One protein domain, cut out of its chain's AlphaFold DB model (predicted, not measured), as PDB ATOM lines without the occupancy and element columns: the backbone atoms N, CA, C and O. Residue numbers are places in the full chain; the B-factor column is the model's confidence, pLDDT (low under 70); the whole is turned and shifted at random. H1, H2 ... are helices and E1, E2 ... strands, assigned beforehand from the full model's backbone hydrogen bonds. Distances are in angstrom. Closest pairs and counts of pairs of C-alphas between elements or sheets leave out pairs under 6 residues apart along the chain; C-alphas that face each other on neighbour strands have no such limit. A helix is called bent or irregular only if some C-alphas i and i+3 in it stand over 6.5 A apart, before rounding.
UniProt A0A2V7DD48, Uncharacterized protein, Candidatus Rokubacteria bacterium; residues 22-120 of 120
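What this domain is: This is residues 22 to 120 of the 120 residues of an uncharacterized protein of Candidatus Rokubacteria bacterium (UniProt A0A2V7DD48). A long, strongly twisted ribbon of three strands, sharply bent in E2 and E3, joins two ends of a loose structure: at one end H2 and H3 pack on each other at a steep tilt, H2 meeting H3 with its residues 66 to 70, and H4 is at the other end. The ribbon is three strands wide toward H4 and narrows to E2 and E3 toward H2, while H1 packs across E2 where the ribbon narrows. The printed part has 99 residues with four named helices and three named strands, in the order H1 E1 E2 H2 H3 E3 H4; the sheet runs E1 - E2 - E3, all antiparallel, and the class is mixed, helices and strands. It is loose, with a radius of gyration of the C-alphas of 16.1 A and spans of 41 by 35 by 26 A.

Where its parts are: H1, residues 22 to 28, begins at C-alpha 22 (-33.677, -26.939, 19.504). E1 is residues 31 to 37, 20.1 A long, and E2 is residues 45 to 55, 26.9 A, with a bend of 73 degrees at residue 50. H2, residues 62 to 76, is 21.2 A long and begins at C-alpha 62 (-37.155, -48.205, 23.625). H3 is residues 84 to 93, 14.2 A. E3, residues 98 to 107, is 23.9 A long and bends by 78 degrees at residue 104. H4, residues 111 to 118, ends at C-alpha 118 (-44.931, -35.671, -7.816).

How they stand to each other: E1 and E2 form an antiparallel hairpin, with N 34 and O 48 2.8 A apart. E2, the inner strand, is antiparallel to E3, with N 53 and O 100 2.8 A apart and N 49 and O 105 2.8 A. H1 is on the sheet at a height of 8.4 A and lies only just over E2, with 3 C-alphas on it; it runs across the strands, at 64 degrees to E2 on the local plane. H2 and the sheet make two layers, a helix on one face of a sheet; the closest C-alphas of H2 and E3 are those of Arg 69 and Ala 98, 6.1 A. H2 touches H3 with residues 66 to 70 alone, closest at the C-alphas of Arg 66 and Asp 88, 6.7 A; they run opposite ways at a steep tilt of 69 degrees, only just short of about perpendicular. H3 is not on the sheet. H4 is only just not on it, with 4 pairs of C-alphas within 10 A; the closest C-alphas of H4 and E2 are those of Leu 111 and Leu 46, 6.4 A. H4 is apart from H1, H2 and H3. In H1, H2, H3 and H4 every O i to N i+4 pair is within hydrogen-bond range.

The domain as a whole: The C-alphas farthest apart are those of Ala 93 and Lys 120, 43.0 A. The printed part has no cut, and no link is long. Residues 74 to 79, of which 74 to 76 belong to H2, and 115 to 120, of which 115 to 118 belong to H4, stand free. Mean pLDDT of the printed part is 86.1; residues 78 to 82 and 120 are under 70.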
ATOM      1  N   ALA A  22     -32.485 -26.734  20.320       72.94
ATOM      2  CA  ALA A  22     -33.677 -26.939  19.504       72.94
ATOM      3  C   ALA A  22     -34.630 -27.925  20.193       72.94
ATOM      4  O   ALA A  22     -35.822 -27.658  20.268       72.94
ATOM      5  N   HIS A  23     -34.105 -29.002  20.776       79.31
ATOM      6  CA  HIS A  23     -34.884 -29.976  21.532       79.31
ATOM      7  C   HIS A  23     -35.635 -29.330  22.706       79.31
ATOM      8  O   HIS A  23     -36.854 -29.455  22.788       79.31
ATOM      9  N   ARG A  24     -34.946 -28.567  23.565       81.50
ATOM     10  CA  ARG A  24     -35.575 -27.868  24.703       81.50
ATOM     11  C   ARG A  24     -36.630 -26.856  24.268       81.50
ATOM     12  O   ARG A  24     -37.679 -26.758  24.898       81.50
ATOM     13  N   ASN A  25     -36.365 -26.109  23.197       84.56
ATOM     14  CA  ASN A  25     -37.341 -25.164  22.660       84.56
ATOM     15  C   ASN A  25     -38.591 -25.884  22.146       84.56
ATOM     16  O   ASN A  25     -39.694 -25.449  22.461       84.56
ATOM     17  N   LEU A  26     -38.419 -27.001  21.435       87.69
ATOM     18  CA  LEU A  26     -39.519 -27.782  20.866       87.69
ATOM     19  C   LEU A  26     -40.326 -28.553  21.918       87.69
ATOM     20  O   LEU A  26     -41.509 -28.801  21.714       87.69
ATOM     21  N   LEU A  27     -39.720 -28.886  23.065       86.38
ATOM     22  CA  LEU A  27     -40.459 -29.386  24.228       86.38
ATOM     23  C   LEU A  27     -41.391 -28.322  24.827       86.38
ATOM     24  O   LEU A  27     -42.438 -28.667  25.366       86.38
ATOM     25  N   ARG A  28     -41.015 -27.037  24.753       88.12
ATOM     26  CA  ARG A  28     -41.825 -25.924  25.270       88.12
ATOM     27  C   ARG A  28     -42.883 -25.463  24.270       88.12
ATOM     28  O   ARG A  28     -43.998 -25.146  24.668       88.12
ATOM     29  N   ASP A  29     -42.516 -25.372  22.998       92.06
ATOM     30  CA  ASP A  29     -43.389 -24.939  21.912       92.06
ATOM     31  C   ASP A  29     -43.108 -25.799  20.674       92.06
ATOM     32  O   ASP A  29     -42.030 -25.679  20.088       92.06
ATOM     33  N   PRO A  30     -44.050 -26.660  20.252       91.38
ATOM     34  CA  PRO A  30     -43.816 -27.591  19.157       91.38
ATOM     35  C   PRO A  30     -43.787 -26.909  17.785       91.38
ATOM     36  O   PRO A  30     -43.539 -27.585  16.790       91.38
ATOM     37  N   ARG A  31     -44.069 -25.606  17.675       93.06
ATOM     38  CA  ARG A  31     -44.054 -24.910  16.383       93.06
ATOM     39  C   ARG A  31     -42.633 -24.807  15.842       93.06
ATOM     40  O   ARG A  31     -41.722 -24.336  16.524       93.06
ATOM     41  N   CYS A  32     -42.445 -25.223  14.595       91.38
ATOM     42  CA  CYS A  32     -41.151 -25.179  13.933       91.38
ATOM     43  C   CYS A  32     -41.273 -24.885  12.440       91.38
ATOM     44  O   CYS A  32     -42.269 -25.226  11.799       91.38
ATOM     45  N   SER A  33     -40.194 -24.339  11.886       90.25
ATOM     46  CA  SER A  33     -40.005 -24.201  10.446       90.25
ATOM     47  C   SER A  33     -38.709 -24.897  10.044       90.25
ATOM     48  O   SER A  33     -37.662 -24.664  10.653       90.25
ATOM     49  N   VAL A  34     -38.767 -25.745   9.021       89.88
ATOM     50  CA  VAL A  34     -37.602 -26.421   8.440       89.88
ATOM     51  C   VAL A  34     -37.379 -25.889   7.036       89.88
ATOM     52  O   VAL A  34     -38.268 -25.971   6.195       89.88
ATOM     53  N   LEU A  35     -36.186 -25.357   6.782       89.44
ATOM     54  CA  LEU A  35     -35.769 -24.903   5.460       89.44
ATOM     55  C   LEU A  35     -34.908 -25.978   4.800       89.44
ATOM     56  O   LEU A  35     -33.884 -26.388   5.347       89.44
ATOM     57  N   VAL A  36     -35.309 -26.386   3.601       88.19
ATOM     58  CA  VAL A  36     -34.542 -27.252   2.709       88.19
ATOM     59  C   VAL A  36     -34.192 -26.436   1.473       88.19
ATOM     60  O   VAL A  36     -35.078 -25.977   0.758       88.19
ATOM     61  N   SER A  37     -32.904 -26.234   1.214       86.94
ATOM     62  CA  SER A  37     -32.425 -25.505   0.039       86.94
ATOM     63  C   SER A  37     -31.499 -26.367  -0.798       86.94
ATOM     64  O   SER A  37     -30.814 -27.258  -0.288       86.94
ATOM     65  N   HIS A  38     -31.419 -26.047  -2.085       84.38
ATOM     66  CA  HIS A  38     -30.309 -26.528  -2.888       84.38
ATOM     67  C   HIS A  38     -28.976 -25.951  -2.368       84.38
ATOM     68  O   HIS A  38     -28.944 -24.896  -1.726       84.38
ATOM     69  N   VAL A  39     -27.867 -26.654  -2.621       79.31
ATOM     70  CA  VAL A  39     -26.539 -26.280  -2.097       79.31
ATOM     71  C   VAL A  39     -26.041 -24.941  -2.644       79.31
ATOM     72  O   VAL A  39     -25.297 -24.241  -1.967       79.31
ATOM     73  N   ASP A  40     -26.470 -24.579  -3.852       84.44
ATOM     74  CA  ASP A  40     -26.119 -23.312  -4.495       84.44
ATOM     75  C   ASP A  40     -27.020 -22.142  -4.073       84.44
ATOM     76  O   ASP A  40     -26.792 -21.036  -4.548       84.44
ATOM     77  N   TRP A  41     -28.017 -22.364  -3.203       73.06
ATOM     78  CA  TRP A  41     -29.037 -21.404  -2.747       73.06
ATOM     79  C   TRP A  41     -29.985 -20.870  -3.841       73.06
ATOM     80  O   TRP A  41     -31.193 -20.763  -3.622       73.06
ATOM     81  N   TRP A  42     -29.465 -20.578  -5.031       78.38
ATOM     82  CA  TRP A  42     -30.171 -19.974  -6.160       78.38
ATOM     83  C   TRP A  42     -31.132 -20.927  -6.870       78.38
ATOM     84  O   TRP A  42     -32.149 -20.479  -7.400       78.38
ATOM     85  N   SER A  43     -30.865 -22.236  -6.847       83.31
ATOM     86  CA  SER A  43     -31.735 -23.237  -7.488       83.31
ATOM     87  C   SER A  43     -33.066 -23.450  -6.756       83.31
ATOM     88  O   SER A  43     -33.956 -24.140  -7.258       83.31
ATOM     89  N   GLY A  44     -33.228 -22.811  -5.597       88.31
ATOM     90  CA  GLY A  44     -34.484 -22.697  -4.881       88.31
ATOM     91  C   GLY A  44     -34.493 -23.410  -3.538       88.31
ATOM     92  O   GLY A  44     -33.557 -24.111  -3.143       88.31
ATOM     93  N   PHE A  45     -35.583 -23.183  -2.815       90.19
ATOM     94  CA  PHE A  45     -35.778 -23.701  -1.470       90.19
ATOM     95  C   PHE A  45     -37.247 -24.032  -1.211       90.19
ATOM     96  O   PHE A  45     -38.148 -23.579  -1.926       90.19
ATOM     97  N   LEU A  46     -37.455 -24.809  -0.156       92.94
ATOM     98  CA  LEU A  46     -38.733 -25.113   0.462       92.94
ATOM     99  C   LEU A  46     -38.633 -24.825   1.954       92.94
ATOM    100  O   LEU A  46     -37.622 -25.122   2.590       92.94
ATOM    101  N   VAL A  47     -39.697 -24.267   2.506       93.00
ATOM    102  CA  VAL A  47     -39.903 -24.123   3.936       93.00
ATOM    103  C   VAL A  47     -41.132 -24.929   4.309       93.00
ATOM    104  O   VAL A  47     -42.193 -24.778   3.707       93.00
ATOM    105  N   PHE A  48     -40.953 -25.790   5.300       93.06
ATOM    106  CA  PHE A  48     -41.989 -26.593   5.923       93.06
ATOM    107  C   PHE A  48     -42.287 -25.974   7.278       93.06
ATOM    108  O   PHE A  48     -41.458 -26.044   8.183       93.06
ATOM    109  N   GLU A  49     -43.445 -25.347   7.411       92.56
ATOM    110  CA  GLU A  49     -43.921 -24.764   8.659       92.56
ATOM    111  C   GLU A  49     -45.006 -25.654   9.255       92.56
ATOM    112  O   GLU A  49     -45.907 -26.102   8.546       92.56
ATOM    113  N   GLY A  50     -44.920 -25.930  10.553       93.12
ATOM    114  CA  GLY A  50     -45.924 -26.724  11.249       93.12
ATOM    115  C   GLY A  50     -45.481 -27.112  12.648       93.12
ATOM    116  O   GLY A  50     -44.831 -26.332  13.350       93.12
ATOM    117  N   LYS A  51     -45.834 -28.331  13.056       92.44
ATOM    118  CA  LYS A  51     -45.558 -28.840  14.402       92.44
ATOM    119  C   LYS A  51     -44.584 -30.007  14.387       92.44
ATOM    120  O   LYS A  51     -44.684 -30.930  13.579       92.44
ATOM    121  N   ALA A  52     -43.668 -29.962  15.336       90.06
ATOM    122  CA  ALA A  52     -42.734 -31.009  15.674       90.06
ATOM    123  C   ALA A  52     -43.332 -31.979  16.693       90.06
ATOM    124  O   ALA A  52     -43.877 -31.568  17.717       90.06
ATOM    125  N   GLU A  53     -43.117 -33.268  16.469       88.69
ATOM    126  CA  GLU A  53     -43.247 -34.301  17.487       88.69
ATOM    127  C   GLU A  53     -41.874 -34.852  17.838       88.69
ATOM    128  O   GLU A  53     -41.100 -35.246  16.964       88.69
ATOM    129  N   LEU A  54     -41.572 -34.891  19.132       88.19
ATOM    130  CA  LEU A  54     -40.319 -35.418  19.653       88.19
ATOM    131  C   LEU A  54     -40.560 -36.810  20.235       88.19
ATOM    132  O   LEU A  54     -41.299 -36.963  21.203       88.19
ATOM    133  N   VAL A  55     -39.892 -37.815  19.680       88.25
ATOM    134  CA  VAL A  55     -39.867 -39.187  20.195       88.25
ATOM    135  C   VAL A  55     -38.511 -39.409  20.862       88.25
ATOM    136  O   VAL A  55     -37.469 -39.361  20.203       88.25
ATOM    137  N   HIS A  56     -38.510 -39.618  22.176       89.06
ATOM    138  CA  HIS A  56     -37.302 -39.745  22.995       89.06
ATOM    139  C   HIS A  56     -37.480 -40.780  24.113       89.06
ATOM    140  O   HIS A  56     -38.564 -41.313  24.335       89.06
ATOM    141  N   SER A  57     -36.404 -41.076  24.843       87.62
ATOM    142  CA  SER A  57     -36.388 -42.143  25.856       87.62
ATOM    143  C   SER A  57     -37.332 -41.917  27.040       87.62
ATOM    144  O   SER A  57     -37.581 -42.847  27.794       87.62
ATOM    145  N   GLY A  58     -37.837 -40.695  27.228       88.25
ATOM    146  CA  GLY A  58     -38.767 -40.360  28.308       88.25
ATOM    147  C   GLY A  58     -40.242 -40.513  27.938       88.25
ATOM    148  O   GLY A  58     -41.082 -40.415  28.824       88.25
ATOM    149  N   ASN A  59     -40.572 -40.721  26.657       90.06
ATOM    150  CA  ASN A  59     -41.963 -40.744  26.191       90.06
ATOM    151  C   ASN A  59     -42.295 -41.871  25.200       90.06
ATOM    152  O   ASN A  59     -43.436 -41.967  24.750       90.06
ATOM    153  N   ALA A  60     -41.323 -42.709  24.840       89.19
ATOM    154  CA  ALA A  60     -41.490 -43.749  23.839       89.19
ATOM    155  C   ALA A  60     -40.901 -45.079  24.298       89.19
ATOM    156  O   ALA A  60     -39.904 -45.125  25.015       89.19
ATOM    157  N   ASP A  61     -41.506 -46.158  23.808       93.25
ATOM    158  CA  ASP A  61     -40.955 -47.500  23.929       93.25
ATOM    159  C   ASP A  61     -39.518 -47.554  23.350       93.25
ATOM    160  O   ASP A  61     -39.283 -47.021  22.252       93.25
ATOM    161  N   PRO A  62     -38.549 -48.168  24.059       91.81
ATOM    162  CA  PRO A  62     -37.155 -48.205  23.625       91.81
ATOM    163  C   PRO A  62     -36.954 -48.824  22.240       91.81
ATOM    164  O   PRO A  62     -36.149 -48.312  21.460       91.81
ATOM    165  N   GLU A  63     -37.697 -49.882  21.911       92.56
ATOM    166  CA  GLU A  63     -37.595 -50.563  20.619       92.56
ATOM    167  C   GLU A  63     -38.154 -49.682  19.500       92.56
ATOM    168  O   GLU A  63     -37.513 -49.488  18.462       92.56
ATOM    169  N   LYS A  64     -39.300 -49.039  19.744       90.69
ATOM    170  CA  LYS A  64     -39.890 -48.074  18.809       90.69
ATOM    171  C   LYS A  64     -38.945 -46.904  18.520       90.69
ATOM    172  O   LYS A  64     -38.770 -46.522  17.361       90.69
ATOM    173  N   LEU A  65     -38.306 -46.346  19.550       90.94
ATOM    174  CA  LEU A  65     -37.340 -45.255  19.402       90.94
ATOM    175  C   LEU A  65     -36.083 -45.700  18.641       90.94
ATOM    176  O   LEU A  65     -35.584 -44.971  17.780       90.94
ATOM    177  N   ARG A  66     -35.579 -46.901  18.932       92.06
ATOM    178  CA  ARG A  66     -34.424 -47.495  18.250       92.06
ATOM    179  C   ARG A  66     -34.689 -47.654  16.752       92.06
ATOM    180  O   ARG A  66     -33.901 -47.174  15.938       92.06
ATOM    181  N   LEU A  67     -35.833 -48.230  16.379       91.19
ATOM    182  CA  LEU A  67     -36.230 -48.385  14.977       91.19
ATOM    183  C   LEU A  67     -36.428 -47.035  14.273       91.19
ATOM    184  O   LEU A  67     -35.953 -46.865  13.150       91.19
ATOM    185  N   ALA A  68     -37.044 -46.052  14.940       89.12
ATOM    186  CA  ALA A  68     -37.201 -44.704  14.393       89.12
ATOM    187  C   ALA A  68     -35.844 -44.041  14.091       89.12
ATOM    188  O   ALA A  68     -35.638 -43.518  12.995       89.12
ATOM    189  N   ARG A  69     -34.879 -44.129  15.016       88.88
ATOM    190  CA  ARG A  69     -33.504 -43.628  14.821       88.88
ATOM    191  C   ARG A  69     -32.813 -44.291  13.626       88.88
ATOM    192  O   ARG A  69     -32.249 -43.603  12.776       88.88
ATOM    193  N   ARG A  70     -32.906 -45.618  13.506       89.88
ATOM    194  CA  ARG A  70     -32.334 -46.356  12.364       89.88
ATOM    195  C   ARG A  70     -32.985 -45.976  11.032       89.88
ATOM    196  O   ARG A  70     -32.290 -45.878  10.018       89.88
ATOM    197  N   HIS A  71     -34.298 -45.747  11.034       86.81
ATOM    198  CA  HIS A  71     -35.029 -45.289   9.856       86.81
ATOM    199  C   HIS A  71     -34.530 -43.914   9.398       86.81
ATOM    200  O   HIS A  71     -34.131 -43.778   8.243       86.81
ATOM    201  N   ILE A  72     -34.427 -42.944  10.318       82.75
ATOM    202  CA  ILE A  72     -33.842 -41.615  10.060       82.75
ATOM    203  C   ILE A  72     -32.454 -41.739   9.443       82.75
ATOM    204  O   ILE A  72     -32.168 -41.146   8.404       82.75
ATOM    205  N   PHE A  73     -31.576 -42.517  10.079       83.44
ATOM    206  CA  PHE A  73     -30.200 -42.671   9.622       83.44
ATOM    207  C   PHE A  73     -30.134 -43.250   8.205       83.44
ATOM    208  O   PHE A  73     -29.374 -42.762   7.371       83.44
ATOM    209  N   SER A  74     -30.974 -44.243   7.910       84.06
ATOM    210  CA  SER A  74     -31.043 -44.861   6.580       84.06
ATOM    211  C   SER A  74     -31.635 -43.935   5.516       84.06
ATOM    212  O   SER A  74     -31.278 -44.052   4.350       84.06
ATOM    213  N   ALA A  75     -32.565 -43.054   5.893       80.94
ATOM    214  CA  ALA A  75     -33.203 -42.118   4.972       80.94
ATOM    215  C   ALA A  75     -32.307 -40.907   4.659       80.94
ATOM    216  O   ALA A  75     -32.293 -40.414   3.534       80.94
ATOM    217  N   THR A  76     -31.540 -40.445   5.648       73.75
ATOM    218  CA  THR A  76     -30.695 -39.244   5.543       73.75
ATOM    219  C   THR A  76     -29.286 -39.537   5.043       73.75
ATOM    220  O   THR A  76     -28.605 -38.645   4.540       73.75
ATOM    221  N   THR A  77     -28.826 -40.782   5.157       72.44
ATOM    222  CA  THR A  77     -27.520 -41.191   4.648       72.44
ATOM    223  C   THR A  77     -27.697 -42.194   3.518       72.44
ATOM    224  O   THR A  77     -28.494 -43.122   3.602       72.44
ATOM    225  N   ARG A  78     -26.887 -42.089   2.460       63.69
ATOM    226  CA  ARG A  78     -26.833 -43.114   1.395       63.69
ATOM    227  C   ARG A  78     -26.238 -44.448   1.869       63.69
ATOM    228  O   ARG A  78     -25.910 -45.300   1.049       63.69
ATOM    229  N   ARG A  79     -26.025 -44.618   3.177       60.00
ATOM    230  CA  ARG A  79     -25.398 -45.785   3.789       60.00
ATOM    231  C   ARG A  79     -26.410 -46.449   4.711       60.00
ATOM    232  O   ARG A  79     -26.931 -45.830   5.630       60.00
ATOM    233  N   ARG A  80     -26.628 -47.749   4.535       62.56
ATOM    234  CA  ARG A  80     -27.076 -48.559   5.672       62.56
ATOM    235  C   ARG A  80     -25.894 -48.672   6.629       62.56
ATOM    236  O   ARG A  80     -24.763 -48.821   6.161       62.56
ATOM    237  N   SER A  81     -26.129 -48.558   7.938       65.50
ATOM    238  CA  SER A  81     -25.046 -48.836   8.883       65.50
ATOM    239  C   SER A  81     -24.578 -50.272   8.656       65.50
ATOM    240  O   SER A  81     -25.408 -51.180   8.615       65.50
ATOM    241  N   ALA A  82     -23.272 -50.466   8.465       66.94
ATOM    242  CA  ALA A  82     -22.693 -51.804   8.377       66.94
ATOM    243  C   ALA A  82     -22.803 -52.536   9.728       66.94
ATOM    244  O   ALA A  82     -22.957 -53.751   9.754       66.94
ATOM    245  N   ASP A  83     -22.803 -51.775  10.827       86.69
ATOM    246  CA  ASP A  83     -23.028 -52.257  12.186       86.69
ATOM    247  C   ASP A  83     -24.136 -51.426  12.840       86.69
ATOM    248  O   ASP A  83     -23.981 -50.239  13.158       86.69
ATOM    249  N   TRP A  84     -25.300 -52.040  13.002       90.19
ATOM    250  CA  TRP A  84     -26.415 -51.375  13.645       90.19
ATOM    251  C   TRP A  84     -26.359 -51.395  15.176       90.19
ATOM    252  O   TRP A  84     -26.974 -50.535  15.806       90.19
ATOM    253  N   GLU A  85     -25.652 -52.341  15.788       92.50
ATOM    254  CA  GLU A  85     -25.507 -52.388  17.243       92.50
ATOM    255  C   GLU A  85     -24.617 -51.251  17.731       92.50
ATOM    256  O   GLU A  85     -24.938 -50.577  18.711       92.50
ATOM    257  N   GLN A  86     -23.525 -50.981  17.008       89.69
ATOM    258  CA  GLN A  86     -22.679 -49.824  17.280       89.69
ATOM    259  C   GLN A  86     -23.472 -48.520  17.157       89.69
ATOM    260  O   GLN A  86     -23.383 -47.668  18.044       89.69
ATOM    261  N   TYR A  87     -24.264 -48.372  16.092       90.00
ATOM    262  CA  TYR A  87     -25.121 -47.199  15.917       90.00
ATOM    263  C   TYR A  87     -26.102 -47.036  17.085       90.00
ATOM    264  O   TYR A  87     -26.197 -45.943  17.645       90.00
ATOM    265  N   ASP A  88     -26.790 -48.108  17.484       91.94
ATOM    266  CA  ASP A  88     -27.770 -48.057  18.570       91.94
ATOM    267  C   ASP A  88     -27.121 -47.685  19.908       91.94
ATOM    268  O   ASP A  88     -27.668 -46.845  20.626       91.94
ATOM    269  N   ARG A  89     -25.938 -48.238  20.223       91.06
ATOM    270  CA  ARG A  89     -25.180 -47.870  21.434       91.06
ATOM    271  C   ARG A  89     -24.835 -46.384  21.455       91.06
ATOM    272  O   ARG A  89     -25.093 -45.719  22.454       91.06
ATOM    273  N   ILE A  90     -24.282 -45.863  20.358       90.06
ATOM    274  CA  ILE A  90     -23.910 -44.445  20.248       90.06
ATOM    275  C   ILE A  90     -25.160 -43.566  20.358       90.06
ATOM    276  O   ILE A  90     -25.180 -42.608  21.122       90.06
ATOM    277  N   ALA A  91     -26.233 -43.899  19.639       88.94
ATOM    278  CA  ALA A  91     -27.461 -43.111  19.647       88.94
ATOM    279  C   ALA A  91     -28.168 -43.109  21.013       88.94
ATOM    280  O   ALA A  91     -28.825 -42.123  21.357       88.94
ATOM    281  N   ALA A  92     -28.051 -44.197  21.780       89.44
ATOM    282  CA  ALA A  92     -28.537 -44.271  23.152       89.44
ATOM    283  C   ALA A  92     -27.683 -43.428  24.109       89.44
ATOM    284  O   ALA A  92     -28.253 -42.648  24.870       89.44
ATOM    285  N   ALA A  93     -26.352 -43.536  24.031       87.88
ATOM    286  CA  ALA A  93     -25.422 -42.758  24.853       87.88
ATOM    287  C   ALA A  93     -25.568 -41.244  24.620       87.88
ATOM    288  O   ALA A  93     -25.619 -40.473  25.572       87.88
ATOM    289  N   ASP A  94     -25.741 -40.840  23.361       86.00
ATOM    290  CA  ASP A  94     -25.971 -39.450  22.951       86.00
ATOM    291  C   ASP A  94     -27.410 -38.959  23.228       86.00
ATOM    292  O   ASP A  94     -27.763 -37.847  22.842       86.00
ATOM    293  N   GLN A  95     -28.286 -39.798  23.796       86.31
ATOM    294  CA  GLN A  95     -29.707 -39.499  24.033       86.31
ATOM    295  C   GLN A  95     -30.449 -38.951  22.795       86.31
ATOM    296  O   GLN A  95     -31.353 -38.121  22.904       86.31
ATOM    297  N   ARG A  96     -30.111 -39.435  21.591       86.44
ATOM    298  CA  ARG A  96     -30.605 -38.854  20.328       86.44
ATOM    299  C   ARG A  96     -32.123 -38.884  20.226       86.44
ATOM    300  O   ARG A  96     -32.754 -39.919  20.418       86.44
ATOM    301  N   VAL A  97     -32.727 -37.780  19.832       87.94
ATOM    302  CA  VAL A  97     -34.184 -37.684  19.689       87.94
ATOM    303  C   VAL A  97     -34.580 -37.884  18.229       87.94
ATOM    304  O   VAL A  97     -33.837 -37.503  17.324       87.94
ATOM    305  N   ALA A  98     -35.735 -38.500  17.995       88.38
ATOM    306  CA  ALA A  98     -36.362 -38.546  16.681       88.38
ATOM    307  C   ALA A  98     -37.415 -37.430  16.594       88.38
ATOM    308  O   ALA A  98     -38.398 -37.443  17.329       88.38
ATOM    309  N   LEU A  99     -37.182 -36.445  15.729       86.12
ATOM    310  CA  LEU A  99     -38.069 -35.313  15.459       86.12
ATOM    311  C   LEU A  99     -38.884 -35.599  14.208       86.12
ATOM    312  O   LEU A  99     -38.308 -35.619  13.129       86.12
ATOM    313  N   VAL A 100     -40.196 -35.740  14.322       85.44
ATOM    314  CA  VAL A 100     -41.099 -35.820  13.169       85.44
ATOM    315  C   VAL A 100     -41.720 -34.449  12.950       85.44
ATOM    316  O   VAL A 100     -42.292 -33.887  13.880       85.44
ATOM    317  N   VAL A 101     -41.638 -33.903  11.738       86.94
ATOM    318  CA  VAL A 101     -42.310 -32.639  11.406       86.94
ATOM    319  C   VAL A 101     -43.595 -32.933  10.643       86.94
ATOM    320  O   VAL A 101     -43.570 -33.607   9.614       86.94
ATOM    321  N   ARG A 102     -44.720 -32.412  11.139       87.62
ATOM    322  CA  ARG A 102     -45.996 -32.376  10.417       87.62
ATOM    323  C   ARG A 102     -46.233 -30.959   9.900       87.62
ATOM    324  O   ARG A 102     -46.599 -30.093  10.698       87.62
ATOM    325  N   PRO A 103     -45.956 -30.696   8.612       89.81
ATOM    326  CA  PRO A 103     -46.138 -29.370   8.046       89.81
ATOM    327  C   PRO A 103     -47.624 -29.052   7.850       89.81
ATOM    328  O   PRO A 103     -48.359 -29.840   7.260       89.81
ATOM    329  N   ASP A 104     -48.023 -27.864   8.295       92.12
ATOM    330  CA  ASP A 104     -49.322 -27.236   8.031       92.12
ATOM    331  C   ASP A 104     -49.238 -26.294   6.814       92.12
ATOM    332  O   ASP A 104     -50.226 -26.049   6.118       92.12
ATOM    333  N   HIS A 105     -48.043 -25.761   6.543       93.31
ATOM    334  CA  HIS A 105     -47.759 -24.899   5.403       93.31
ATOM    335  C   HIS A 105     -46.443 -25.280   4.735       93.31
ATOM    336  O   HIS A 105     -45.435 -25.543   5.390       93.31
ATOM    337  N   ILE A 106     -46.451 -25.287   3.403       93.06
ATOM    338  CA  ILE A 106     -45.258 -25.511   2.590       93.06
ATOM    339  C   ILE A 106     -45.182 -24.395   1.562       93.06
ATOM    340  O   ILE A 106     -46.120 -24.191   0.789       93.06
ATOM    341  N   TYR A 107     -44.064 -23.683   1.541       93.62
ATOM    342  CA  TYR A 107     -43.837 -22.572   0.623       93.62
ATOM    343  C   TYR A 107     -42.373 -22.502   0.190       93.62
ATOM    344  O   TYR A 107     -41.502 -23.108   0.802       93.62
ATOM    345  N   GLY A 108     -42.093 -21.776  -0.887       93.19
ATOM    346  CA  GLY A 108     -40.733 -21.585  -1.390       93.19
ATOM    347  C   GLY A 108     -40.662 -21.592  -2.910       93.19
ATOM    348  O   GLY A 108     -41.593 -22.020  -3.596       93.19
ATOM    349  N   SER A 109     -39.544 -21.110  -3.448       93.12
ATOM    350  CA  SER A 109     -39.347 -20.958  -4.895       93.12
ATOM    351  C   SER A 109     -39.295 -22.290  -5.648       93.12
ATOM    352  O   SER A 109     -39.588 -22.333  -6.842       93.12
ATOM    353  N   ALA A 110     -38.977 -23.391  -4.964       91.06
ATOM    354  CA  ALA A 110     -38.941 -24.723  -5.563       91.06
ATOM    355  C   ALA A 110     -40.300 -25.455  -5.533       91.06
ATOM    356  O   ALA A 110     -40.416 -26.537  -6.110       91.06
ATOM    357  N   LEU A 111     -41.338 -24.889  -4.898       90.50
ATOM    358  CA  LEU A 111     -42.607 -25.591  -4.660       90.50
ATOM    359  C   LEU A 111     -43.320 -26.005  -5.948       90.50
ATOM    360  O   LEU A 111     -43.804 -27.132  -6.034       90.50
ATOM    361  N   ALA A 112     -43.360 -25.126  -6.950       88.75
ATOM    362  CA  ALA A 112     -43.977 -25.437  -8.239       88.75
ATOM    363  C   ALA A 112     -43.302 -26.652  -8.900       88.75
ATOM    364  O   ALA A 112     -43.966 -27.626  -9.239       88.75
ATOM    365  N   ARG A 113     -41.964 -26.654  -8.948       85.75
ATOM    366  CA  ARG A 113     -41.171 -27.740  -9.546       85.75
ATOM    367  C   ARG A 113     -41.369 -29.070  -8.816       85.75
ATOM    368  O   ARG A 113     -41.419 -30.115  -9.455       85.75
ATOM    369  N   MET A 114     -41.488 -29.040  -7.486       84.12
ATOM    370  CA  MET A 114     -41.766 -30.238  -6.690       84.12
ATOM    371  C   MET A 114     -43.162 -30.799  -6.984       84.12
ATOM    372  O   MET A 114     -43.307 -32.008  -7.135       84.12
ATOM    373  N   ARG A 115     -44.182 -29.936  -7.091       86.69
ATOM    374  CA  ARG A 115     -45.552 -30.359  -7.425       86.69
ATOM    375  C   ARG A 115     -45.612 -31.041  -8.791       86.69
ATOM    376  O   ARG A 115     -46.207 -32.107  -8.899       86.69
ATOM    377  N   ASP A 116     -44.924 -30.484  -9.783       88.25
ATOM    378  CA  ASP A 116     -44.858 -31.064 -11.129       88.25
ATOM    379  C   ASP A 116     -44.154 -32.430 -11.153       88.25
ATOM    380  O   ASP A 116     -44.492 -33.292 -11.962       88.25
ATOM    381  N   ALA A 117     -43.165 -32.638 -10.278       82.12
ATOM    382  CA  ALA A 117     -42.423 -33.893 -10.183       82.12
ATOM    383  C   ALA A 117     -43.215 -35.019  -9.499       82.12
ATOM    384  O   ALA A 117     -43.017 -36.176  -9.845       82.12
ATOM    385  N   VAL A 118     -44.092 -34.692  -8.542       77.56
ATOM    386  CA  VAL A 118     -44.931 -35.671  -7.816       77.56
ATOM    387  C   VAL A 118     -46.172 -36.077  -8.619       77.56
ATOM    388  O   VAL A 118     -46.732 -37.143  -8.388       77.56
ATOM    389  N   ALA A 119     -46.610 -35.243  -9.564       75.69
ATOM    390  CA  ALA A 119     -47.751 -35.529 -10.434       75.69
ATOM    391  C   ALA A 119     -47.444 -36.516 -11.585       75.69
ATOM    392  O   ALA A 119     -48.347 -36.835 -12.358       75.69
ATOM    393  N   LYS A 120     -46.191 -36.966 -11.722       53.50
ATOM    394  CA  LYS A 120     -45.724 -37.936 -12.725       53.50
ATOM    395  C   LYS A 120     -45.410 -39.274 -12.072       53.50
ATOM    396  O   LYS A 120     -45.647 -40.295 -12.750       53.50
TER     397      LYS A 120